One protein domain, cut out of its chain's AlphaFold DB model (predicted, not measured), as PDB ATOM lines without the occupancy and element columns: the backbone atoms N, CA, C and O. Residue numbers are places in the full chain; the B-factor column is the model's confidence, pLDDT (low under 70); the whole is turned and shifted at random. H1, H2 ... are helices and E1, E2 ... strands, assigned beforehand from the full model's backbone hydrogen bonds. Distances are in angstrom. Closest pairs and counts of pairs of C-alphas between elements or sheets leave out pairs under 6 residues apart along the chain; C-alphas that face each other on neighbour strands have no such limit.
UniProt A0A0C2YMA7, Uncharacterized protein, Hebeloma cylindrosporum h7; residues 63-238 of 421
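AT A GLANCE: This is residues 63 to 238 of the 421 residues of an uncharacterized protein of Hebeloma cylindrosporum h7 (UniProt A0A0C2YMA7). One strongly twisted sheet of five parallel strands forms the core, with H5 and H6 over one face and H2 on the opposite face, beside the strands. The long helix H1 packs with its residues 78 to 89 on the edge strand E2, while long loops, residues 196 to 215 and 219 to 238, make up much of the end near the other edge strand, E5; of these, residues 223 to 228 stick out. The printed part has 176 residues, with six named helices and five named strands in the order H1 E1 H2 H3 H4 E2 H5 E3 H6 E4 E5, and the sheet runs E2 E1 E3 E4 E5. The class is mixed, helices and strands, though under half of the residues are in named elements. The whole is compact, with a radius of gyration of the C-alphas of 16.7 A and spans of 52 by 41 by 31 A.

HOW THE PARTS SIT: After residues 63 to 77, which hold no named element, comes H1, residues 78 to 94. It only grazes the sheet, and its closest C-alphas to E2, residues 139 to 142, are those of Asn 82 and Leu 141, 5.5 A apart. E1, residues 105 to 108, is parallel to its neighbour E2 at 25 degrees, with N 106 and O 139 2.8 A apart, within hydrogen-bond range. H2, residues 111 to 118, touches H3, residues 124 to 127; their closest C-alphas, of Ala 116 and Gly 126, are 4.4 A apart. H3 is not on the sheet, and H4, residues 130 to 135, only grazes it. E1, H2 H3 H4, E2 is a strand-helix-strand unit, two parallel neighbour strands with helices between. H5, residues 146 to 155, runs along the strands at a height over the sheet of 9.6 A, at 11 degrees to E1 on the local plane. E2, H5 and E3, residues 160 to 165, make a split unit, with E1 between the two strands and a right-handed crossover. E3 is parallel to E1 at 9 degrees, with N 161 and O 105 2.8 A apart. H6, residues 168 to 173, stands up from the sheet over E4, residues 192 to 195; their closest C-alphas, of Ala 168 and Asp 194, are 4.5 A apart. E3, H6, E4 is a strand-helix-strand unit with a right-handed crossover. E3 and E4 are parallel at 37 degrees, with N 193 and O 163 2.9 A apart. E4 and E5, residues 216 to 218, are parallel at 39 degrees, with N 217 and O 194 2.7 A apart. H5 and H6 on one face and H2 on the opposite face make three layers, helices on both faces of a sheet. In H1, H2, H5 and H6 every O i to N i+4 pair is within hydrogen-bond range; in H4 it is 1 of 2, and H3 is too short for such a pair.

IN THESE COORDINATES: H1 begins at C-alpha 78, (170.922, 165.221, 228.514), and measures 24.1 A from first to last C-alpha. H5 measures 14.5 A and E3, the longest strand by residues, 13.8 A. E5 ends at C-alpha 218, (182.819, 146.332, 232.410); its residues 217 to 218 form a short parallel pairing with residues 233 to 234.

THE WHOLE: The two C-alphas farthest apart, of His 63 and Gly 204, are 53.1 A apart. The printed part has no cut. The links H6 to E4 and E4 to E5 are long. The mean pLDDT of the printed part is 88.2; it is under 70 at residue 124 and residues 126 to 131, 201 to 204 and 226 to 228.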
ATOM      1  N   HIS A  63     180.359 183.939 238.053       93.50
ATOM      2  CA  HIS A  63     180.101 185.178 237.311       93.50
ATOM      3  C   HIS A  63     179.887 184.972 235.800       93.50
ATOM      4  O   HIS A  63     179.271 185.818 235.163       93.50
ATOM      5  N   ILE A  64     180.371 183.867 235.221       92.25
ATOM      6  CA  ILE A  64     180.077 183.485 233.832       92.25
ATOM      7  C   ILE A  64     178.831 182.593 233.792       92.25
ATOM      8  O   ILE A  64     177.979 182.757 232.922       92.25
ATOM      9  N   ALA A  65     178.697 181.671 234.750       92.44
ATOM     10  CA  ALA A  65     177.592 180.718 234.820       92.44
ATOM     11  C   ALA A  65     176.216 181.395 234.880       92.44
ATOM     12  O   ALA A  65     175.290 180.917 234.236       92.44
ATOM     13  N   GLN A  66     176.100 182.543 235.552       94.25
ATOM     14  CA  GLN A  66     174.859 183.330 235.616       94.25
ATOM     15  C   GLN A  66     174.326 183.804 234.247       94.25
ATOM     16  O   GLN A  66     173.155 184.157 234.141       94.25
ATOM     17  N   HIS A  67     175.158 183.824 233.199       94.56
ATOM     18  CA  HIS A  67     174.743 184.213 231.846       94.56
ATOM     19  C   HIS A  67     174.133 183.060 231.040       94.56
ATOM     20  O   HIS A  67     173.692 183.266 229.910       94.56
ATOM     21  N   PHE A  68     174.102 181.850 231.599       92.81
ATOM     22  CA  PHE A  68     173.564 180.671 230.943       92.81
ATOM     23  C   PHE A  68     172.497 180.011 231.816       92.81
ATOM     24  O   PHE A  68     172.688 179.890 233.025       92.81
ATOM     25  N   PRO A  69     171.393 179.519 231.229       90.50
ATOM     26  CA  PRO A  69     170.446 178.728 231.994       90.50
ATOM     27  C   PRO A  69     171.132 177.435 232.472       90.50
ATOM     28  O   PRO A  69     171.817 176.776 231.664       90.50
ATOM     29  N   PRO A  70     170.973 177.060 233.757       90.75
ATOM     30  CA  PRO A  70     171.382 175.744 234.225       90.75
ATOM     31  C   PRO A  70     170.522 174.666 233.543       90.75
ATOM     32  O   PRO A  70     169.419 174.973 233.076       90.75
ATOM     33  N   PRO A  71     170.996 173.410 233.468       89.94
ATOM     34  CA  PRO A  71     170.163 172.308 233.011       89.94
ATOM     35  C   PRO A  71     168.890 172.205 233.848       89.94
ATOM     36  O   PRO A  71     168.930 172.275 235.078       89.94
ATOM     37  N   ASP A  72     167.761 172.014 233.180       88.81
ATOM     38  CA  ASP A  72     166.492 171.792 233.850       88.81
ATOM     39  C   ASP A  72     166.413 170.348 234.360       88.81
ATOM     40  O   ASP A  72     166.214 169.393 233.599       88.81
ATOM     41  N   THR A  73     166.559 170.200 235.676       85.69
ATOM     42  CA  THR A  73     166.518 168.910 236.372       85.69
ATOM     43  C   THR A  73     165.152 168.228 236.287       85.69
ATOM     44  O   THR A  73     165.070 167.013 236.451       85.69
ATOM     45  N   THR A  74     164.080 168.964 235.978       87.88
ATOM     46  CA  THR A  74     162.729 168.400 235.834       87.88
ATOM     47  C   THR A  74     162.504 167.799 234.451       87.88
ATOM     48  O   THR A  74     161.875 166.748 234.327       87.88
ATOM     49  N   ARG A  75     163.064 168.419 233.399       88.19
ATOM     50  CA  ARG A  75     162.931 167.939 232.012       88.19
ATOM     51  C   ARG A  75     163.792 166.719 231.710       88.19
ATOM     52  O   ARG A  75     163.477 166.002 230.761       88.19
ATOM     53  N   LYS A  76     164.867 166.497 232.474       86.44
ATOM     54  CA  LYS A  76     165.739 165.315 232.364       86.44
ATOM     55  C   LYS A  76     166.252 165.077 230.930       86.44
ATOM     56  O   LYS A  76     166.285 163.951 230.430       86.44
ATOM     57  N   LYS A  77     166.661 166.161 230.254       91.81
ATOM     58  CA  LYS A  77     167.220 166.142 228.890       91.81
ATOM     59  C   LYS A  77     168.741 166.271 228.919       91.81
ATOM     60  O   LYS A  77     169.272 167.322 229.275       91.81
ATOM     61  N   TYR A  78     169.454 165.240 228.473       92.81
ATOM     62  CA  TYR A  78     170.922 165.221 228.514       92.81
ATOM     63  C   TYR A  78     171.568 166.249 227.575       92.81
ATOM     64  O   TYR A  78     172.684 166.689 227.832       92.81
ATOM     65  N   HIS A  79     170.877 166.701 226.523       94.75
ATOM     66  CA  HIS A  79     171.391 167.766 225.656       94.75
ATOM     67  C   HIS A  79     171.692 169.060 226.428       94.75
ATOM     68  O   HIS A  79     172.620 169.783 226.073       94.75
ATOM     69  N   GLU A  80     170.959 169.349 227.507       94.06
ATOM     70  CA  GLU A  80     171.216 170.522 228.356       94.06
ATOM     71  C   GLU A  80     172.498 170.352 229.175       94.06
ATOM     72  O   GLU A  80     173.277 171.297 229.321       94.06
ATOM     73  N   TRP A  81     172.768 169.124 229.620       92.50
ATOM     74  CA  TRP A  81     174.018 168.747 230.276       92.50
ATOM     75  C   TRP A  81     175.203 168.818 229.314       92.50
ATOM     76  O   TRP A  81     176.248 169.370 229.664       92.50
ATOM     77  N   ASN A  82     175.034 168.333 228.081       95.81
ATOM     78  CA  ASN A  82     176.039 168.475 227.030       95.81
ATOM     79  C   ASN A  82     176.295 169.951 226.718       95.81
ATOM     80  O   ASN A  82     177.448 170.360 226.640       95.81
ATOM     81  N   ALA A  83     175.250 170.774 226.598       95.62
ATOM     82  CA  ALA A  83     175.393 172.205 226.350       95.62
ATOM     83  C   ALA A  83     176.167 172.904 227.478       95.62
ATOM     84  O   ALA A  83     177.078 173.682 227.201       95.62
ATOM     85  N   GLN A  84     175.863 172.603 228.746       95.00
ATOM     86  CA  GLN A  84     176.650 173.101 229.875       95.00
ATOM     87  C   GLN A  84     178.112 172.653 229.786       95.00
ATOM     88  O   GLN A  84     179.013 173.482 229.881       95.00
ATOM     89  N   THR A  85     178.340 171.362 229.574       95.50
ATOM     90  CA  THR A  85     179.680 170.765 229.561       95.50
ATOM     91  C   THR A  85     180.536 171.300 228.407       95.50
ATOM     92  O   THR A  85     181.717 171.591 228.584       95.50
ATOM     93  N   LEU A  86     179.933 171.525 227.236       96.88
ATOM     94  CA  LEU A  86     180.584 172.180 226.103       96.88
ATOM     95  C   LEU A  86     180.948 173.631 226.423       96.88
ATOM     96  O   LEU A  86     182.055 174.056 226.105       96.88
ATOM     97  N   ARG A  87     180.065 174.395 227.082       96.19
ATOM     98  CA  ARG A  87     180.386 175.765 227.523       96.19
ATOM     99  C   ARG A  87     181.566 175.782 228.490       96.19
ATOM    100  O   ARG A  87     182.470 176.590 228.317       96.19
ATOM    101  N   GLU A  88     181.571 174.883 229.472       96.56
ATOM    102  CA  GLU A  88     182.675 174.730 230.426       96.56
ATOM    103  C   GLU A  88     183.999 174.433 229.710       96.56
ATOM    104  O   GLU A  88     185.000 175.098 229.979       96.56
ATOM    105  N   LEU A  89     183.987 173.503 228.748       97.00
ATOM    106  CA  LEU A  89     185.150 173.180 227.923       97.00
ATOM    107  C   LEU A  89     185.632 174.397 227.114       97.00
ATOM    108  O   LEU A  89     186.806 174.756 227.184       97.00
ATOM    109  N   TYR A  90     184.738 175.053 226.369       96.75
ATOM    110  CA  TYR A  90     185.102 176.198 225.529       96.75
ATOM    111  C   TYR A  90     185.663 177.356 226.348       96.75
ATOM    112  O   TYR A  90     186.682 177.935 225.971       96.75
ATOM    113  N   VAL A  91     185.032 177.681 227.478       96.12
ATOM    114  CA  VAL A  91     185.501 178.758 228.353       96.12
ATOM    115  C   VAL A  91     186.863 178.412 228.941       96.12
ATOM    116  O   VAL A  91     187.756 179.258 228.908       96.12
ATOM    117  N   CYS A  92     187.067 177.179 229.418       96.62
ATOM    118  CA  CYS A  92     188.355 176.827 230.004       96.62
ATOM    119  C   CYS A  92     189.490 176.844 228.971       96.62
ATOM    120  O   CYS A  92     190.616 177.233 229.288       96.62
ATOM    121  N   MET A  93     189.198 176.445 227.727       96.81
ATOM    122  CA  MET A  93     190.156 176.489 226.623       96.81
ATOM    123  C   MET A  93     190.481 177.931 226.235       96.81
ATOM    124  O   MET A  93     191.654 178.277 226.124       96.81
ATOM    125  N   ALA A  94     189.462 178.785 226.095       96.38
ATOM    126  CA  ALA A  94     189.639 180.195 225.756       96.38
ATOM    127  C   ALA A  94     190.462 180.948 226.813       96.38
ATOM    128  O   ALA A  94     191.296 181.783 226.473       96.38
ATOM    129  N   LEU A  95     190.264 180.621 228.092       95.38
ATOM    130  CA  LEU A  95     190.988 181.221 229.213       95.38
ATOM    131  C   LEU A  95     192.296 180.495 229.560       95.38
ATOM    132  O   LEU A  95     192.980 180.897 230.498       95.38
ATOM    133  N   SER A  96     192.644 179.421 228.838       95.56
ATOM    134  CA  SER A  96     193.817 178.575 229.113       95.56
ATOM    135  C   SER A  96     193.910 178.114 230.576       95.56
ATOM    136  O   SER A  96     194.994 178.018 231.147       95.56
ATOM    137  N   ASN A  97     192.766 177.831 231.201       95.12
ATOM    138  CA  ASN A  97     192.672 177.497 232.622       95.12
ATOM    139  C   ASN A  97     191.919 176.183 232.882       95.12
ATOM    140  O   ASN A  97     191.413 175.986 233.988       95.12
ATOM    141  N   CYS A  98     191.856 175.289 231.894       96.19
ATOM    142  CA  CYS A  98     191.283 173.953 232.039       96.19
ATOM    143  C   CYS A  98     191.919 173.154 233.187       96.19
ATOM    144  O   CYS A  98     193.104 173.295 233.492       96.19
ATOM    145  N   GLY A  99     191.114 172.294 233.812       95.50
ATOM    146  CA  GLY A  99     191.590 171.287 234.757       95.50
ATOM    147  C   GLY A  99     192.468 170.211 234.099       95.50
ATOM    148  O   GLY A  99     192.551 170.131 232.871       95.50
ATOM    149  N   ALA A 100     193.113 169.363 234.910       92.69
ATOM    150  CA  ALA A 100     194.198 168.459 234.486       92.69
ATOM    151  C   ALA A 100     193.837 167.524 233.313       92.69
ATOM    152  O   ALA A 100     194.695 167.195 232.492       92.69
ATOM    153  N   ASN A 101     192.566 167.127 233.198       95.50
ATOM    154  CA  ASN A 101     192.063 166.284 232.110       95.50
ATOM    155  C   ASN A 101     190.886 166.911 231.355       95.50
ATOM    156  O   ASN A 101     190.296 166.254 230.504       95.50
ATOM    157  N   GLN A 102     190.559 168.181 231.595       96.56
ATOM    158  CA  GLN A 102     189.316 168.762 231.083       96.56
ATOM    159  C   GLN A 102     189.335 168.927 229.558       96.56
ATOM    160  O   GLN A 102     188.305 168.859 228.911       96.56
ATOM    161  N   GLN A 103     190.509 169.014 228.930       97.62
ATOM    162  CA  GLN A 103     190.622 168.983 227.461       97.62
ATOM    163  C   GLN A 103     190.576 167.561 226.866       97.62
ATOM    164  O   GLN A 103     190.739 167.381 225.660       97.62
ATOM    165  N   LYS A 104     190.395 166.526 227.691       97.94
ATOM    166  CA  LYS A 104     190.236 165.136 227.258       97.94
ATOM    167  C   LYS A 104     188.756 164.785 227.338       97.94
ATOM    168  O   LYS A 104     188.183 164.724 228.423       97.94
ATOM    169  N   VAL A 105     188.147 164.546 226.180       97.75
ATOM    170  CA  VAL A 105     186.718 164.246 226.087       97.75
ATOM    171  C   VAL A 105     186.481 162.735 226.087       97.75
ATOM    172  O   VAL A 105     187.084 162.006 225.294       97.75
ATOM    173  N   ALA A 106     185.589 162.274 226.959       96.06
ATOM    174  CA  ALA A 106     185.000 160.942 226.937       96.06
ATOM    175  C   ALA A 106     183.559 161.036 226.413       96.06
ATOM    176  O   ALA A 106     182.710 161.690 227.020       96.06
ATOM    177  N   LEU A 107     183.287 160.398 225.274       96.81
ATOM    178  CA  LEU A 107     181.937 160.304 224.718       96.81
ATOM    179  C   LEU A 107     181.244 159.060 225.274       96.81
ATOM    180  O   LEU A 107     181.680 157.935 225.037       96.81
ATOM    181  N   LEU A 108     180.163 159.275 226.011       94.62
ATOM    182  CA  LEU A 108     179.354 158.276 226.693       94.62
ATOM    183  C   LEU A 108     178.113 157.997 225.842       94.62
ATOM    184  O   LEU A 108     177.039 158.555 226.054       94.62
ATOM    185  N   ALA A 109     178.290 157.158 224.827       94.38
ATOM    186  CA  ALA A 109     177.333 156.922 223.752       94.38
ATOM    187  C   ALA A 109     176.427 155.698 224.007       94.38
ATOM    188  O   ALA A 109     176.238 154.844 223.135       94.38
ATOM    189  N   SER A 110     175.905 155.576 225.228       89.25
ATOM    190  CA  SER A 110     174.939 154.546 225.620       89.25
ATOM    191  C   SER A 110     173.785 155.175 226.385       89.25
ATOM    192  O   SER A 110     174.017 155.946 227.316       89.25
ATOM    193  N   HIS A 111     172.555 154.776 226.053       88.25
ATOM    194  CA  HIS A 111     171.355 155.258 226.744       88.25
ATOM    195  C   HIS A 111     171.398 155.022 228.265       88.25
ATOM    196  O   HIS A 111     170.853 155.810 229.027       88.25
ATOM    197  N   TRP A 112     172.107 153.992 228.738       87.19
ATOM    198  CA  TRP A 112     172.248 153.731 230.171       87.19
ATOM    199  C   TRP A 112     172.928 154.874 230.932       87.19
ATOM    200  O   TRP A 112     172.605 155.099 232.096       87.19
ATOM    201  N   PHE A 113     173.823 155.628 230.282       87.88
ATOM    202  CA  PHE A 113     174.468 156.783 230.904       87.88
ATOM    203  C   PHE A 113     173.479 157.935 231.099       87.88
ATOM    204  O   PHE A 113     173.408 158.485 232.197       87.88
ATOM    205  N   GLU A 114     172.676 158.279 230.082       88.88
ATOM    206  CA  GLU A 114     171.659 159.327 230.249       88.88
ATOM    207  C   GLU A 114     170.598 158.932 231.279       88.88
ATOM    208  O   GLU A 114     170.200 159.762 232.097       88.88
ATOM    209  N   GLU A 115     170.175 157.667 231.283       87.38
ATOM    210  CA  GLU A 115     169.184 157.167 232.228       87.38
ATOM    211  C   GLU A 115     169.698 157.357 233.653       87.38
ATOM    212  O   GLU A 115     169.026 157.956 234.491       87.38
ATOM    213  N   ALA A 116     170.932 156.926 233.913       83.62
ATOM    214  CA  ALA A 116     171.533 157.006 235.235       83.62
ATOM    215  C   ALA A 116     171.694 158.436 235.751       83.62
ATOM    216  O   ALA A 116     171.326 158.744 236.881       83.62
ATOM    217  N   ILE A 117     172.276 159.302 234.922       82.38
ATOM    218  CA  ILE A 117     172.805 160.597 235.368       82.38
ATOM    219  C   ILE A 117     171.756 161.687 235.232       82.38
ATOM    220  O   ILE A 117     171.664 162.578 236.067       82.38
ATOM    221  N   VAL A 118     170.990 161.638 234.146       85.94
ATOM    222  CA  VAL A 118     170.059 162.704 233.793       85.94
ATOM    223  C   VAL A 118     168.650 162.353 234.241       85.94
ATOM    224  O   VAL A 118     167.892 163.250 234.612       85.94
ATOM    225  N   ARG A 119     168.282 161.065 234.221       85.00
ATOM    226  CA  ARG A 119     166.936 160.616 234.605       85.00
ATOM    227  C   ARG A 119     166.846 160.039 236.013       85.00
ATOM    228  O   ARG A 119     165.740 159.695 236.433       85.00
ATOM    229  N   ASP A 120     167.948 160.022 236.760       79.88
ATOM    230  CA  ASP A 120     168.069 159.418 238.095       79.88
ATOM    231  C   ASP A 120     167.695 157.929 238.114       79.88
ATOM    232  O   ASP A 120     167.198 157.403 239.117       79.88
ATOM    233  N   TRP A 121     167.876 157.235 236.992       80.75
ATOM    234  CA  TRP A 121     167.568 155.821 236.907       80.75
ATOM    235  C   TRP A 121     168.568 155.016 237.736       80.75
ATOM    236  O   TRP A 121     169.772 155.025 237.496       80.75
ATOM    237  N   ARG A 122     168.056 154.267 238.713       70.94
ATOM    238  CA  ARG A 122     168.870 153.490 239.666       70.94
ATOM    239  C   ARG A 122     169.014 152.017 239.283       70.94
ATOM    240  O   ARG A 122     169.218 151.164 240.145       70.94
ATOM    241  N   GLY A 123     168.842 151.699 238.001       73.88
ATOM    242  CA  GLY A 123     169.122 150.361 237.491       73.88
ATOM    243  C   GLY A 123     170.607 150.032 237.592       73.88
ATOM    244  O   GLY A 123     171.450 150.928 237.537       73.88
ATOM    245  N   GLY A 124     170.923 148.743 237.729       69.31
ATOM    246  CA  GLY A 124     172.309 148.289 237.816       69.31
ATOM    247  C   GLY A 124     173.132 148.794 236.636       69.31
ATOM    248  O   GLY A 124     174.216 149.301 236.829       69.31
ATOM    249  N   GLU A 125     172.591 148.798 235.425       73.94
ATOM    250  CA  GLU A 125     173.306 149.185 234.209       73.94
ATOM    251  C   GLU A 125     173.727 150.668 234.183       73.94
ATOM    252  O   GLU A 125     174.657 151.028 233.461       73.94
ATOM    253  N   GLY A 126     173.068 151.518 234.974       68.69
ATOM    254  CA  GLY A 126     173.312 152.956 235.018       68.69
ATOM    255  C   GLY A 126     174.239 153.425 236.145       68.69
ATOM    256  O   GLY A 126     175.035 154.344 235.959       68.69
ATOM    257  N   VAL A 127     174.162 152.788 237.315       66.19
ATOM    258  CA  VAL A 127     174.738 153.307 238.573       66.19
ATOM    259  C   VAL A 127     176.276 153.377 238.575       66.19
ATOM    260  O   VAL A 127     176.847 154.185 239.298       66.19
ATOM    261  N   TRP A 128     176.974 152.587 237.757       68.69
ATOM    262  CA  TRP A 128     178.386 152.274 238.023       68.69
ATOM    263  C   TRP A 128     179.462 153.105 237.316       68.69
ATOM    264  O   TRP A 128     180.638 152.878 237.570       68.69
ATOM    265  N   TYR A 129     179.126 154.016 236.399       64.31
ATOM    266  CA  TYR A 129     180.129 154.465 235.418       64.31
ATOM    267  C   TYR A 129     180.615 155.913 235.555       64.31
ATOM    268  O   TYR A 129     181.774 156.218 235.276       64.31
ATOM    269  N   TYR A 130     179.730 156.846 235.900       64.06
ATOM    270  CA  TYR A 130     179.973 158.245 235.535       64.06
ATOM    271  C   TYR A 130     180.874 159.027 236.480       64.06
ATOM    272  O   TYR A 130     181.724 159.789 236.011       64.06
ATOM    273  N   LYS A 131     180.664 158.874 237.791       66.94
ATOM    274  CA  LYS A 131     181.269 159.757 238.797       66.94
ATOM    275  C   LYS A 131     182.787 159.831 238.652       66.94
ATOM    276  O   LYS A 131     183.348 160.921 238.554       66.94
ATOM    277  N   ASN A 132     183.402 158.677 238.411       77.12
ATOM    278  CA  ASN A 132     184.846 158.540 238.315       77.12
ATOM    279  C   ASN A 132     185.461 159.364 237.168       77.12
ATOM    280  O   ASN A 132     186.483 160.012 237.365       77.12
ATOM    281  N   LEU A 133     184.874 159.405 235.961       86.19
ATOM    282  CA  LEU A 133     185.506 160.122 234.837       86.19
ATOM    283  C   LEU A 133     185.544 161.637 235.054       86.19
ATOM    284  O   LEU A 133     186.551 162.282 234.745       86.19
ATOM    285  N   ARG A 134     184.460 162.208 235.587       86.12
ATOM    286  CA  ARG A 134     184.397 163.645 235.865       86.12
ATOM    287  C   ARG A 134     185.282 164.022 237.051       86.12
ATOM    288  O   ARG A 134     185.955 165.046 236.985       86.12
ATOM    289  N   GLU A 135     185.345 163.189 238.085       84.19
ATOM    290  CA  GLU A 135     186.258 163.371 239.224       84.19
ATOM    291  C   GLU A 135     187.728 163.298 238.806       84.19
ATOM    292  O   GLU A 135     188.536 164.116 239.245       84.19
ATOM    293  N   LEU A 136     188.054 162.421 237.851       86.94
ATOM    294  CA  LEU A 136     189.359 162.376 237.188       86.94
ATOM    295  C   LEU A 136     189.613 163.588 236.276       86.94
ATOM    296  O   LEU A 136     190.688 163.706 235.692       86.94
ATOM    297  N   GLY A 137     188.656 164.503 236.133       92.81
ATOM    298  CA  GLY A 137     188.807 165.753 235.402       92.81
ATOM    299  C   GLY A 137     188.429 165.693 233.929       92.81
ATOM    300  O   GLY A 137     188.638 166.691 233.250       92.81
ATOM    301  N   TYR A 138     187.913 164.576 233.408       94.81
ATOM    302  CA  TYR A 138     187.535 164.469 231.996       94.81
ATOM    303  C   TYR A 138     186.266 165.267 231.690       94.81
ATOM    304  O   TYR A 138     185.328 165.323 232.487       94.81
ATOM    305  N   THR A 139     186.204 165.823 230.483       96.44
ATOM    306  CA  THR A 139     184.955 166.341 229.923       96.44
ATOM    307  C   THR A 139     184.140 165.181 229.370       96.44
ATOM    308  O   THR A 139     184.618 164.406 228.548       96.44
ATOM    309  N   THR A 140     182.892 165.055 229.804       94.88
ATOM    310  CA  THR A 140     182.013 163.941 229.430       94.88
ATOM    311  C   THR A 140     180.822 164.438 228.631       94.88
ATOM    312  O   THR A 140     180.139 165.354 229.085       94.88
ATOM    313  N   LEU A 141     180.525 163.818 227.495       96.31
ATOM    314  CA  LEU A 141     179.327 164.137 226.714       96.31
ATOM    315  C   LEU A 141     178.523 162.871 226.467       96.31
ATOM    316  O   LEU A 141     179.102 161.812 226.243       96.31
ATOM    317  N   PHE A 142     177.202 162.984 226.509       95.50
ATOM    318  CA  PHE A 142     176.290 161.866 226.285       95.50
ATOM    319  C   PHE A 142     175.827 161.820 224.838       95.50
ATOM    320  O   PHE A 142     175.610 162.865 224.228       95.50
ATOM    321  N   ALA A 143     175.621 160.621 224.310       95.69
ATOM    322  CA  ALA A 143     174.944 160.426 223.038       95.69
ATOM    323  C   ALA A 143     174.055 159.183 223.109       95.69
ATOM    324  O   ALA A 143     174.431 158.167 223.695       95.69
ATOM    325  N   ASN A 144     172.892 159.240 222.471       93.00
ATOM    326  CA  ASN A 144     171.939 158.127 222.494       93.00
ATOM    327  C   ASN A 144     171.965 157.294 221.212       93.00
ATOM    328  O   ASN A 144     171.322 156.246 221.134       93.00
ATOM    329  N   SER A 145     172.698 157.751 220.198       92.25
ATOM    330  CA  SER A 145     172.805 157.087 218.905       92.25
ATOM    331  C   SER A 145     174.223 157.152 218.343       92.25
ATOM    332  O   SER A 145     175.091 157.883 218.823       92.25
ATOM    333  N   PHE A 146     174.449 156.363 217.293       90.94
ATOM    334  CA  PHE A 146     175.675 156.413 216.507       90.94
ATOM    335  C   PHE A 146     175.891 157.741 215.813       90.94
ATOM    336  O   PHE A 146     176.991 158.286 215.869       90.94
ATOM    337  N   ASP A 147     174.840 158.228 215.162       94.69
ATOM    338  CA  ASP A 147     174.898 159.449 214.374       94.69
ATOM    339  C   ASP A 147     175.237 160.629 215.279       94.69
ATOM    340  O   ASP A 147     176.154 161.388 214.985       94.69
ATOM    341  N   GLU A 148     174.610 160.698 216.452       95.88
ATOM    342  CA  GLU A 148     174.904 161.743 217.424       95.88
ATOM    343  C   GLU A 148     176.323 161.623 218.000       95.88
ATOM    344  O   GLU A 148     177.040 162.620 218.095       95.88
ATOM    345  N   ALA A 149     176.774 160.415 218.358       96.12
ATOM    346  CA  ALA A 149     178.140 160.217 218.844       96.12
ATOM    347  C   ALA A 149     179.182 160.637 217.792       96.12
ATOM    348  O   ALA A 149     180.215 161.221 218.127       96.12
ATOM    349  N   LEU A 150     178.907 160.365 216.515       97.00
ATOM    350  CA  LEU A 150     179.744 160.763 215.389       97.00
ATOM    351  C   LEU A 150     179.710 162.278 215.149       97.00
ATOM    352  O   LEU A 150     180.761 162.875 214.906       97.00
ATOM    353  N   GLU A 151     178.540 162.910 215.227       96.94
ATOM    354  CA  GLU A 151     178.394 164.367 215.156       96.94
ATOM    355  C   GLU A 151     179.202 165.050 216.259       96.94
ATOM    356  O   GLU A 151     180.019 165.923 215.967       96.94
ATOM    357  N   GLN A 152     179.064 164.592 217.505       97.31
ATOM    358  CA  GLN A 152     179.832 165.115 218.634       97.31
ATOM    359  C   GLN A 152     181.335 164.881 218.459       97.31
ATOM    360  O   GLN A 152     182.123 165.798 218.671       97.31
ATOM    361  N   TYR A 153     181.755 163.694 218.005       98.19
ATOM    362  CA  TYR A 153     183.164 163.419 217.715       98.19
ATOM    363  C   TYR A 153     183.755 164.411 216.705       98.19
ATOM    364  O   TYR A 153     184.875 164.890 216.888       98.19
ATOM    365  N   ARG A 154     183.004 164.747 215.650       97.62
ATOM    366  CA  ARG A 154     183.449 165.658 214.585       97.62
ATOM    367  C   ARG A 154     183.630 167.103 215.048       97.62
ATOM    368  O   ARG A 154     184.389 167.825 214.408       97.62
ATOM    369  N   LEU A 155     182.997 167.513 216.148       96.88
ATOM    370  CA  LEU A 155     183.192 168.848 216.723       96.88
ATOM    371  C   LEU A 155     184.598 169.026 217.320       96.88
ATOM    372  O   LEU A 155     185.139 170.128 217.288       96.88
ATOM    373  N   PHE A 156     185.201 167.964 217.863       95.94
ATOM    374  CA  PHE A 156     186.502 168.024 218.544       95.94
ATOM    375  C   PHE A 156     187.272 166.689 218.435       95.94
ATOM    376  O   PHE A 156     187.612 166.069 219.451       95.94
ATOM    377  N   PRO A 157     187.607 166.235 217.212       97.19
ATOM    378  CA  PRO A 157     188.156 164.895 216.972       97.19
ATOM    379  C   PRO A 157     189.460 164.628 217.737       97.19
ATOM    380  O   PRO A 157     189.720 163.493 218.153       97.19
ATOM    381  N   ASP A 158     190.255 165.674 217.972       97.75
ATOM    382  CA  ASP A 158     191.529 165.596 218.690       97.75
ATOM    383  C   ASP A 158     191.361 165.568 220.215       97.75
ATOM    384  O   ASP A 158     192.191 164.980 220.922       97.75
ATOM    385  N   LEU A 159     190.274 166.143 220.741       98.25
ATOM    386  CA  LEU A 159     189.993 166.153 222.179       98.25
ATOM    387  C   LEU A 159     189.361 164.838 222.640       98.25
ATOM    388  O   LEU A 159     189.660 164.392 223.749       98.25
ATOM    389  N   VAL A 160     188.561 164.172 221.795       98.31
ATOM    390  CA  VAL A 160     187.974 162.863 222.133       98.31
ATOM    391  C   VAL A 160     189.064 161.818 222.313       98.31
ATOM    392  O   VAL A 160     189.776 161.477 221.362       98.31
ATOM    393  N   LYS A 161     189.181 161.277 223.526       97.50
ATOM    394  CA  LYS A 161     190.133 160.207 223.857       97.50
ATOM    395  C   LYS A 161     189.488 158.832 223.820       97.50
ATOM    396  O   LYS A 161     190.166 157.869 223.481       97.50
ATOM    397  N   VAL A 162     188.193 158.758 224.110       96.44
ATOM    398  CA  VAL A 162     187.462 157.497 224.193       96.44
ATOM    399  C   VAL A 162     185.986 157.700 223.844       96.44
ATOM    400  O   VAL A 162     185.404 158.741 224.152       96.44
ATOM    401  N   VAL A 163     185.401 156.700 223.191       96.50
ATOM    402  CA  VAL A 163     183.968 156.561 222.932       96.50
ATOM    403  C   VAL A 163     183.521 155.253 223.566       96.50
ATOM    404  O   VAL A 163     183.905 154.178 223.108       96.50
ATOM    405  N   ILE A 164     182.731 155.345 224.629       94.25
ATOM    406  CA  ILE A 164     182.203 154.197 225.362       94.25
ATOM    407  C   ILE A 164     180.735 154.032 225.019       94.25
ATOM    408  O   ILE A 164     179.958 154.974 225.158       94.25
ATOM    409  N   ARG A 165     180.339 152.839 224.588       92.12
ATOM    410  CA  ARG A 165     178.951 152.566 224.207       92.12
ATOM    411  C   ARG A 165     178.603 151.099 224.298       92.12
ATOM    412  O   ARG A 165     179.482 150.270 224.157       92.12
ATOM    413  N   ASN A 166     177.322 150.775 224.418       89.62
ATOM    414  CA  ASN A 166     176.862 149.403 224.228       89.62
ATOM    415  C   ASN A 166     176.839 149.034 222.734       89.62
ATOM    416  O   ASN A 166     176.507 149.861 221.883       89.62
ATOM    417  N   ARG A 167     177.144 147.772 222.418       89.38
ATOM    418  CA  ARG A 167     177.213 147.227 221.051       89.38
ATOM    419  C   ARG A 167     178.238 147.941 220.171       89.38
ATOM    420  O   ARG A 167     177.988 148.157 218.983       89.38
ATOM    421  N   ALA A 168     179.383 148.344 220.726       92.19
ATOM    422  CA  ALA A 168     180.488 149.012 220.022       92.19
ATOM    423  C   ALA A 168     180.822 148.385 218.664       92.19
ATOM    424  O   ALA A 168     181.028 149.114 217.692       92.19
ATOM    425  N   GLY A 169     180.800 147.055 218.576       90.38
ATOM    426  CA  GLY A 169     181.139 146.350 217.343       90.38
ATOM    427  C   GLY A 169     180.163 146.553 216.181       90.38
ATOM    428  O   GLY A 169     180.560 146.345 215.036       90.38
ATOM    429  N   ASP A 170     178.946 147.048 216.426       91.25
ATOM    430  CA  ASP A 170     178.059 147.510 215.351       91.25
ATOM    431  C   ASP A 170     178.672 148.731 214.626       91.25
ATOM    432  O   ASP A 170     178.632 148.789 213.401       91.25
ATOM    433  N   CYS A 171     179.366 149.638 215.342       92.06
ATOM    434  CA  CYS A 171     180.109 150.749 214.718       92.06
ATOM    435  C   CYS A 171     181.224 150.220 213.827       92.06
ATOM    436  O   CYS A 171     181.432 150.712 212.727       92.06
ATOM    437  N   HIS A 172     181.962 149.217 214.321       91.12
ATOM    438  CA  HIS A 172     183.116 148.662 213.618       91.12
ATOM    439  C   HIS A 172     182.737 148.044 212.275       91.12
ATOM    440  O   HIS A 172     183.560 148.019 211.362       91.12
ATOM    441  N   LYS A 173     181.498 147.559 212.153       91.25
ATOM    442  CA  LYS A 173     180.948 147.025 210.908       91.25
ATOM    443  C   LYS A 173     180.375 148.111 209.996       91.25
ATOM    444  O   LYS A 173     180.263 147.878 208.795       91.25
ATOM    445  N   ASP A 174     180.025 149.277 210.534       93.25
ATOM    446  CA  ASP A 174     179.438 150.373 209.771       93.25
ATOM    447  C   ASP A 174     180.503 151.354 209.251       93.25
ATOM    448  O   ASP A 174     181.100 152.145 209.988       93.25
ATOM    449  N   THR A 175     180.683 151.368 207.928       94.62
ATOM    450  CA  THR A 175     181.595 152.295 207.236       94.62
ATOM    451  C   THR A 175     181.229 153.772 207.405       94.62
ATOM    452  O   THR A 175     182.072 154.631 207.158       94.62
ATOM    453  N   LYS A 176     179.994 154.089 207.819       95.38
ATOM    454  CA  LYS A 176     179.552 155.455 208.129       95.38
ATOM    455  C   LYS A 176     179.922 155.890 209.545       95.38
ATOM    456  O   LYS A 176     179.945 157.088 209.814       95.38
ATOM    457  N   CYS A 177     180.251 154.946 210.425       94.81
ATOM    458  CA  CYS A 177     180.595 155.204 211.818       94.81
ATOM    459  C   CYS A 177     182.119 155.296 212.000       94.81
ATOM    460  O   CYS A 177     182.648 156.317 212.451       94.81
ATOM    461  N   VAL A 178     182.846 154.256 211.574       97.00
ATOM    462  CA  VAL A 178     184.305 154.186 211.733       97.00
ATOM    463  C   VAL A 178     185.045 155.007 210.681       97.00
ATOM    464  O   VAL A 178     184.630 155.126 209.528       97.00
ATOM    465  N   LYS A 179     186.187 155.567 211.091       98.00
ATOM    466  CA  LYS A 179     187.127 156.259 210.210       98.00
ATOM    467  C   LYS A 179     187.649 155.316 209.126       98.00
ATOM    468  O   LYS A 179     188.283 154.309 209.430       98.00
ATOM    469  N   GLY A 180     187.466 155.694 207.868       96.94
ATOM    470  CA  GLY A 180     187.961 154.943 206.715       96.94
ATOM    471  C   GLY A 180     187.983 155.787 205.440       96.94
ATOM    472  O   GLY A 180     187.658 156.972 205.496       96.94
ATOM    473  N   PRO A 181     188.332 155.204 204.278       96.44
ATOM    474  CA  PRO A 181     188.406 155.937 203.010       96.44
ATOM    475  C   PRO A 181     187.095 156.646 202.634       96.44
ATOM    476  O   PRO A 181     187.119 157.785 202.182       96.44
ATOM    477  N   ASN A 182     185.954 156.003 202.899       96.12
ATOM    478  CA  ASN A 182     184.618 156.538 202.601       96.12
ATOM    479  C   ASN A 182     184.053 157.430 203.722       96.12
ATOM    480  O   ASN A 182     182.985 158.015 203.569       96.12
ATOM    481  N   ASN A 183     184.750 157.519 204.857       97.38
ATOM    482  CA  ASN A 183     184.363 158.321 206.012       97.38
ATOM    483  C   ASN A 183     185.624 158.842 206.725       97.38
ATOM    484  O   ASN A 183     185.976 158.370 207.812       97.38
ATOM    485  N   PRO A 184     186.359 159.790 206.114       97.38
ATOM    486  CA  PRO A 184     187.630 160.272 206.659       97.38
ATOM    487  C   PRO A 184     187.463 161.019 207.991       97.38
ATOM    488  O   PRO A 184     188.414 161.112 208.768       97.38
ATOM    489  N   SER A 185     186.254 161.512 208.275       97.62
ATOM    490  CA  SER A 185     185.858 162.159 209.529       97.62
ATOM    491  C   SER A 185     185.168 161.210 210.519       97.62
ATOM    492  O   SER A 185     184.589 161.673 211.501       97.62
ATOM    493  N   GLY A 186     185.198 159.899 210.262       98.06
ATOM    494  CA  GLY A 186     184.676 158.876 211.165       98.06
ATOM    495  C   GLY A 186     185.470 158.751 212.463       98.06
ATOM    496  O   GLY A 186     186.577 159.286 212.597       98.06
ATOM    497  N   ILE A 187     184.925 157.989 213.409       98.31
ATOM    498  CA  ILE A 187     185.584 157.713 214.688       98.31
ATOM    499  C   ILE A 187     186.669 156.647 214.456       98.31
ATOM    500  O   ILE A 187     186.370 155.575 213.925       98.31
ATOM    501  N   PRO A 188     187.945 156.886 214.806       97.94
ATOM    502  CA  PRO A 188     188.974 155.861 214.721       97.94
ATOM    503  C   PRO A 188     188.568 154.626 215.523       97.94
ATOM    504  O   PRO A 188     188.232 154.747 216.698       97.94
ATOM    505  N   ALA A 189     188.659 153.447 214.905       95.75
ATOM    506  CA  ALA A 189     188.286 152.173 215.523       95.75
ATOM    507  C   ALA A 189     188.916 151.981 216.915       95.75
ATOM    508  O   ALA A 189     188.272 151.484 217.828       95.75
ATOM    509  N   TRP A 190     190.155 152.444 217.102       95.81
ATOM    510  CA  TRP A 190     190.874 152.301 218.365       95.81
ATOM    511  C   TRP A 190     190.370 153.195 219.511       95.81
ATOM    512  O   TRP A 190     190.818 153.027 220.642       95.81
ATOM    513  N   LYS A 191     189.460 154.142 219.247       97.12
ATOM    514  CA  LYS A 191     188.817 154.971 220.281       97.12
ATOM    515  C   LYS A 191     187.507 154.372 220.792       97.12
ATOM    516  O   LYS A 191     186.945 154.929 221.730       97.12
ATOM    517  N   ILE A 192     186.990 153.313 220.170       95.94
ATOM    518  CA  ILE A 192     185.632 152.818 220.404       95.94
ATOM    519  C   ILE A 192     185.694 151.577 221.282       95.94
ATOM    520  O   ILE A 192     186.320 150.582 220.925       95.94
ATOM    521  N   PHE A 193     185.013 151.634 222.418       94.50
ATOM    522  CA  PHE A 193     184.982 150.562 223.398       94.50
ATOM    523  C   PHE A 193     183.545 150.152 223.687       94.50
ATOM    524  O   PHE A 193     182.654 151.003 223.789       94.50
ATOM    525  N   ASP A 194     183.330 148.843 223.804       92.38
ATOM    526  CA  ASP A 194     182.040 148.308 224.219       92.38
ATOM    527  C   ASP A 194     181.892 148.421 225.726       92.38
ATOM    528  O   ASP A 194     182.828 148.116 226.455       92.38
ATOM    529  N   PHE A 195     180.722 148.832 226.191       89.56
ATOM    530  CA  PHE A 195     180.366 148.780 227.596       89.56
ATOM    531  C   PHE A 195     179.394 147.636 227.820       89.56
ATOM    532  O   PHE A 195     178.259 147.658 227.336       89.56
ATOM    533  N   GLU A 196     179.845 146.654 228.591       85.25
ATOM    534  CA  GLU A 196     179.048 145.505 228.971       85.25
ATOM    535  C   GLU A 196     178.870 145.433 230.475       85.25
ATOM    536  O   GLU A 196     179.819 145.277 231.249       85.25
ATOM    537  N   TYR A 197     177.606 145.460 230.880       79.19
ATOM    538  CA  TYR A 197     177.244 145.249 232.268       79.19
ATOM    539  C   TYR A 197     177.477 143.794 232.702       79.19
ATOM    540  O   TYR A 197     178.141 143.530 233.699       79.19
ATOM    541  N   PHE A 198     176.982 142.850 231.899       78.81
ATOM    542  CA  PHE A 198     177.092 141.407 232.123       78.81
ATOM    543  C   PHE A 198     178.183 140.808 231.241       78.81
ATOM    544  O   PHE A 198     177.908 139.970 230.389       78.81
ATOM    545  N   SER A 199     179.406 141.304 231.396       75.81
ATOM    546  CA  SER A 199     180.432 141.030 230.401       75.81
ATOM    547  C   SER A 199     180.811 139.546 230.323       75.81
ATOM    548  O   SER A 199     180.948 138.860 231.340       75.81
ATOM    549  N   SER A 200     180.946 139.030 229.099       72.62
ATOM    550  CA  SER A 200     181.333 137.640 228.841       72.62
ATOM    551  C   SER A 200     182.472 137.606 227.825       72.62
ATOM    552  O   SER A 200     182.243 137.880 226.647       72.62
ATOM    553  N   PRO A 201     183.693 137.208 228.222       67.69
ATOM    554  CA  PRO A 201     184.834 137.130 227.307       67.69
ATOM    555  C   PRO A 201     184.605 136.252 226.076       67.69
ATOM    556  O   PRO A 201     185.254 136.438 225.048       67.69
ATOM    557  N   GLU A 202     183.704 135.279 226.195       66.94
ATOM    558  CA  GLU A 202     183.395 134.295 225.160       66.94
ATOM    559  C   GLU A 202     182.205 134.714 224.284       66.94
ATOM    560  O   GLU A 202     181.976 134.102 223.242       66.94
ATOM    561  N   GLY A 203     181.474 135.773 224.658       64.19
ATOM    562  CA  GLY A 203     180.335 136.283 223.894       64.19
ATOM    563  C   GLY A 203     179.099 135.374 223.929       64.19
ATOM    564  O   GLY A 203     178.373 135.277 222.943       64.19
ATOM    565  N   GLY A 204     178.871 134.674 225.045       63.22
ATOM    566  CA  GLY A 204     177.896 133.577 225.136       63.22
ATOM    567  C   GLY A 204     176.442 133.956 225.447       63.22
ATOM    568  O   GLY A 204     175.607 133.060 225.553       63.22
ATOM    569  N   HIS A 205     176.109 135.239 225.621       72.69
ATOM    570  CA  HIS A 205     174.739 135.669 225.930       72.69
ATOM    571  C   HIS A 205     174.094 136.444 224.778       72.69
ATOM    572  O   HIS A 205     174.758 137.043 223.934       72.69
ATOM    573  N   HIS A 206     172.761 136.457 224.752       70.06
ATOM    574  CA  HIS A 206     172.020 137.269 223.795       70.06
ATOM    575  C   HIS A 206     172.423 138.745 223.935       70.06
ATOM    576  O   HIS A 206     172.387 139.308 225.031       70.06
ATOM    577  N   GLY A 207     172.804 139.371 222.820       72.56
ATOM    578  CA  GLY A 207     173.264 140.760 222.799       72.56
ATOM    579  C   GLY A 207     174.691 140.975 223.305       72.56
ATOM    580  O   GLY A 207     175.039 142.129 223.547       72.56
ATOM    581  N   ALA A 208     175.487 139.911 223.457       80.19
ATOM    582  CA  ALA A 208     176.911 140.033 223.732       80.19
ATOM    583  C   ALA A 208     177.627 140.849 222.652       80.19
ATOM    584  O   ALA A 208     177.255 140.860 221.473       80.19
ATOM    585  N   SER A 209     178.669 141.533 223.091       83.12
ATOM    586  CA  SER A 209     179.512 142.390 222.297       83.12
ATOM    587  C   SER A 209     180.123 141.599 221.153       83.12
ATOM    588  O   SER A 209     180.612 140.479 221.296       83.12
ATOM    589  N   LEU A 210     180.122 142.228 219.983       86.56
ATOM    590  CA  LEU A 210     180.904 141.764 218.844       86.56
ATOM    591  C   LEU A 210     182.397 142.087 219.017       86.56
ATOM    592  O   LEU A 210     183.230 141.572 218.269       86.56
ATOM    593  N   MET A 211     182.724 142.957 219.975       87.88
ATOM    594  CA  MET A 211     184.086 143.215 220.418       87.88
ATOM    595  C   MET A 211     184.547 142.081 221.329       87.88
ATOM    596  O   MET A 211     183.756 141.278 221.815       87.88
ATOM    597  N   LYS A 212     185.858 141.983 221.540       85.38
ATOM    598  CA  LYS A 212     186.455 140.951 222.390       85.38
ATOM    599  C   LYS A 212     187.606 141.518 223.196       85.38
ATOM    600  O   LYS A 212     188.238 142.500 222.800       85.38
ATOM    601  N   GLY A 213     187.917 140.837 224.292       86.94
ATOM    602  CA  GLY A 213     189.067 141.158 225.122       86.94
ATOM    603  C   GLY A 213     189.040 142.606 225.592       86.94
ATOM    604  O   GLY A 213     188.008 143.100 226.042       86.94
ATOM    605  N   LYS A 214     190.182 143.290 225.468       87.88
ATOM    606  CA  LYS A 214     190.379 144.621 226.052       87.88
ATOM    607  C   LYS A 214     189.526 145.705 225.385       87.88
ATOM    608  O   LYS A 214     189.509 146.828 225.853       87.88
ATOM    609  N   TRP A 215     188.780 145.405 224.329       90.75
ATOM    610  CA  TRP A 215     187.807 146.342 223.759       90.75
ATOM    611  C   TRP A 215     186.480 146.385 224.519       90.75
ATOM    612  O   TRP A 215     185.654 147.247 224.230       90.75
ATOM    613  N   ILE A 216     186.279 145.469 225.468       90.00
ATOM    614  CA  ILE A 216     185.124 145.447 226.358       90.00
ATOM    615  C   ILE A 216     185.525 146.089 227.685       90.00
ATOM    616  O   ILE A 216     186.523 145.709 228.302       90.00
ATOM    617  N   LEU A 217     184.722 147.052 228.108       89.00
ATOM    618  CA  LEU A 217     184.748 147.683 229.411       89.00
ATOM    619  C   LEU A 217     183.595 147.125 230.238       89.00
ATOM    620  O   LEU A 217     182.464 147.057 229.753       89.00
ATOM    621  N   SER A 218     183.859 146.776 231.490       86.00
ATOM    622  CA  SER A 218     182.819 146.332 232.410       86.00
ATOM    623  C   SER A 218     182.919 147.032 233.752       86.00
ATOM    624  O   SER A 218     184.005 147.336 234.249       86.00
ATOM    625  N   ALA A 219     181.748 147.264 234.335       79.44
ATOM    626  CA  ALA A 219     181.596 147.745 235.696       79.44
ATOM    627  C   ALA A 219     181.780 146.633 236.733       79.44
ATOM    628  O   ALA A 219     181.694 146.908 237.915       79.44
ATOM    629  N   ASN A 220     182.021 145.383 236.340       77.50
ATOM    630  CA  ASN A 220     182.354 144.338 237.295       77.50
ATOM    631  C   ASN A 220     183.546 143.514 236.801       77.50
ATOM    632  O   ASN A 220     183.699 143.324 235.590       77.50
ATOM    633  N   PRO A 221     184.403 143.028 237.713       77.06
ATOM    634  CA  PRO A 221     185.493 142.145 237.333       77.06
ATOM    635  C   PRO A 221     184.929 140.798 236.864       77.06
ATOM    636  O   PRO A 221     183.933 140.308 237.405       77.06
ATOM    637  N   ASP A 222     185.581 140.169 235.883       76.50
ATOM    638  CA  ASP A 222     185.303 138.763 235.579       76.50
ATOM    639  C   ASP A 222     185.796 137.924 236.773       76.50
ATOM    640  O   ASP A 222     186.994 137.962 237.079       76.50
ATOM    641  N   PRO A 223     184.919 137.163 237.452       71.44
ATOM    642  CA  PRO A 223     185.288 136.398 238.642       71.44
ATOM    643  C   PRO A 223     186.374 135.345 238.369       71.44
ATOM    644  O   PRO A 223     187.042 134.900 239.299       71.44
ATOM    645  N   ARG A 224     186.598 134.960 237.105       73.00
ATOM    646  CA  ARG A 224     187.675 134.037 236.711       73.00
ATOM    647  C   ARG A 224     189.057 134.691 236.712       73.00
ATOM    648  O   ARG A 224     190.054 133.977 236.660       73.00
ATOM    649  N   PHE A 225     189.128 136.021 236.764       73.19
ATOM    650  CA  PHE A 225     190.361 136.795 236.627       73.19
ATOM    651  C   PHE A 225     190.477 137.870 237.718       73.19
ATOM    652  O   PHE A 225     190.495 139.072 237.444       73.19
ATOM    653  N   ALA A 226     190.552 137.422 238.973       61.81
ATOM    654  CA  ALA A 226     190.523 138.274 240.164       61.81
ATOM    655  C   ALA A 226     191.683 139.291 240.274       61.81
ATOM    656  O   ALA A 226     191.605 140.230 241.063       61.81
ATOM    657  N   ASP A 227     192.750 139.132 239.492       66.00
ATOM    658  CA  ASP A 227     193.946 139.982 239.493       66.00
ATOM    659  C   ASP A 227     193.919 141.102 238.434       66.00
ATOM    660  O   ASP A 227     194.923 141.783 238.214       66.00
ATOM    661  N   GLY A 228     192.790 141.295 237.744       65.38
ATOM    662  CA  GLY A 228     192.665 142.296 236.682       65.38
ATOM    663  C   GLY A 228     193.413 141.931 235.392       65.38
ATOM    664  O   GLY A 228     193.391 142.700 234.425       65.38
ATOM    665  N   GLN A 229     194.020 140.740 235.317       73.12
ATOM    666  CA  GLN A 229     194.604 140.214 234.079       73.12
ATOM    667  C   GLN A 229     193.550 139.643 233.128       73.12
ATOM    668  O   GLN A 229     193.880 139.164 232.041       73.12
ATOM    669  N   GLY A 230     192.274 139.740 233.502       76.69
ATOM    670  CA  GLY A 230     191.167 139.289 232.682       76.69
ATOM    671  C   GLY A 230     191.179 139.920 231.295       76.69
ATOM    672  O   GLY A 230     191.653 141.044 231.112       76.69
ATOM    673  N   PRO A 231     190.655 139.214 230.283       83.94
ATOM    674  CA  PRO A 231     190.622 139.722 228.921       83.94
ATOM    675  C   PRO A 231     189.809 141.018 228.833       83.94
ATOM    676  O   PRO A 231     190.121 141.846 227.991       83.94
ATOM    677  N   ILE A 232     188.841 141.226 229.726       86.12
ATOM    678  CA  ILE A 232     187.974 142.406 229.807       86.12
ATOM    679  C   ILE A 232     188.617 143.485 230.681       86.12
ATOM    680  O   ILE A 232     189.309 143.182 231.654       86.12
ATOM    681  N   GLN A 233     188.417 144.754 230.326       86.50
ATOM    682  CA  GLN A 233     188.855 145.872 231.156       86.50
ATOM    683  C   GLN A 233     187.798 146.172 232.219       86.50
ATOM    684  O   GLN A 233     186.711 146.659 231.913       86.50
ATOM    685  N   TYR A 234     188.134 145.895 233.474       83.44
ATOM    686  CA  TYR A 234     187.355 146.375 234.604       83.44
ATOM    687  C   TYR A 234     187.631 147.865 234.808       83.44
ATOM    688  O   TYR A 234     188.788 148.269 234.917       83.44
ATOM    689  N   LEU A 235     186.579 148.678 234.829       79.25
ATOM    690  CA  LEU A 235     186.715 150.124 235.005       79.25
ATOM    691  C   LEU A 235     186.760 150.572 236.460       79.25
ATOM    692  O   LEU A 235     187.143 151.709 236.726       79.25
ATOM    693  N   GLY A 236     186.367 149.701 237.387       75.38
ATOM    694  CA  GLY A 236     186.037 150.144 238.729       75.38
ATOM    695  C   GLY A 236     184.683 150.840 238.774       75.38
ATOM    696  O   GLY A 236     184.187 151.392 237.792       75.38
ATOM    697  N   PHE A 237     184.098 150.830 239.955       77.38
ATOM    698  CA  PHE A 237     183.061 151.761 240.370       77.38
ATOM    699  C   PHE A 237     183.357 152.126 241.814       77.38
ATOM    700  O   PHE A 237     184.076 151.394 242.481       77.38
ATOM    701  N   SER A 238     182.790 153.215 242.310       78.44
ATOM    702  CA  SER A 238     182.818 153.498 243.738       78.44
ATOM    703  C   SER A 238     181.407 153.689 244.245       78.44
ATOM    704  O   SER A 238     180.579 154.300 243.572       78.44
TER     705      SER A 238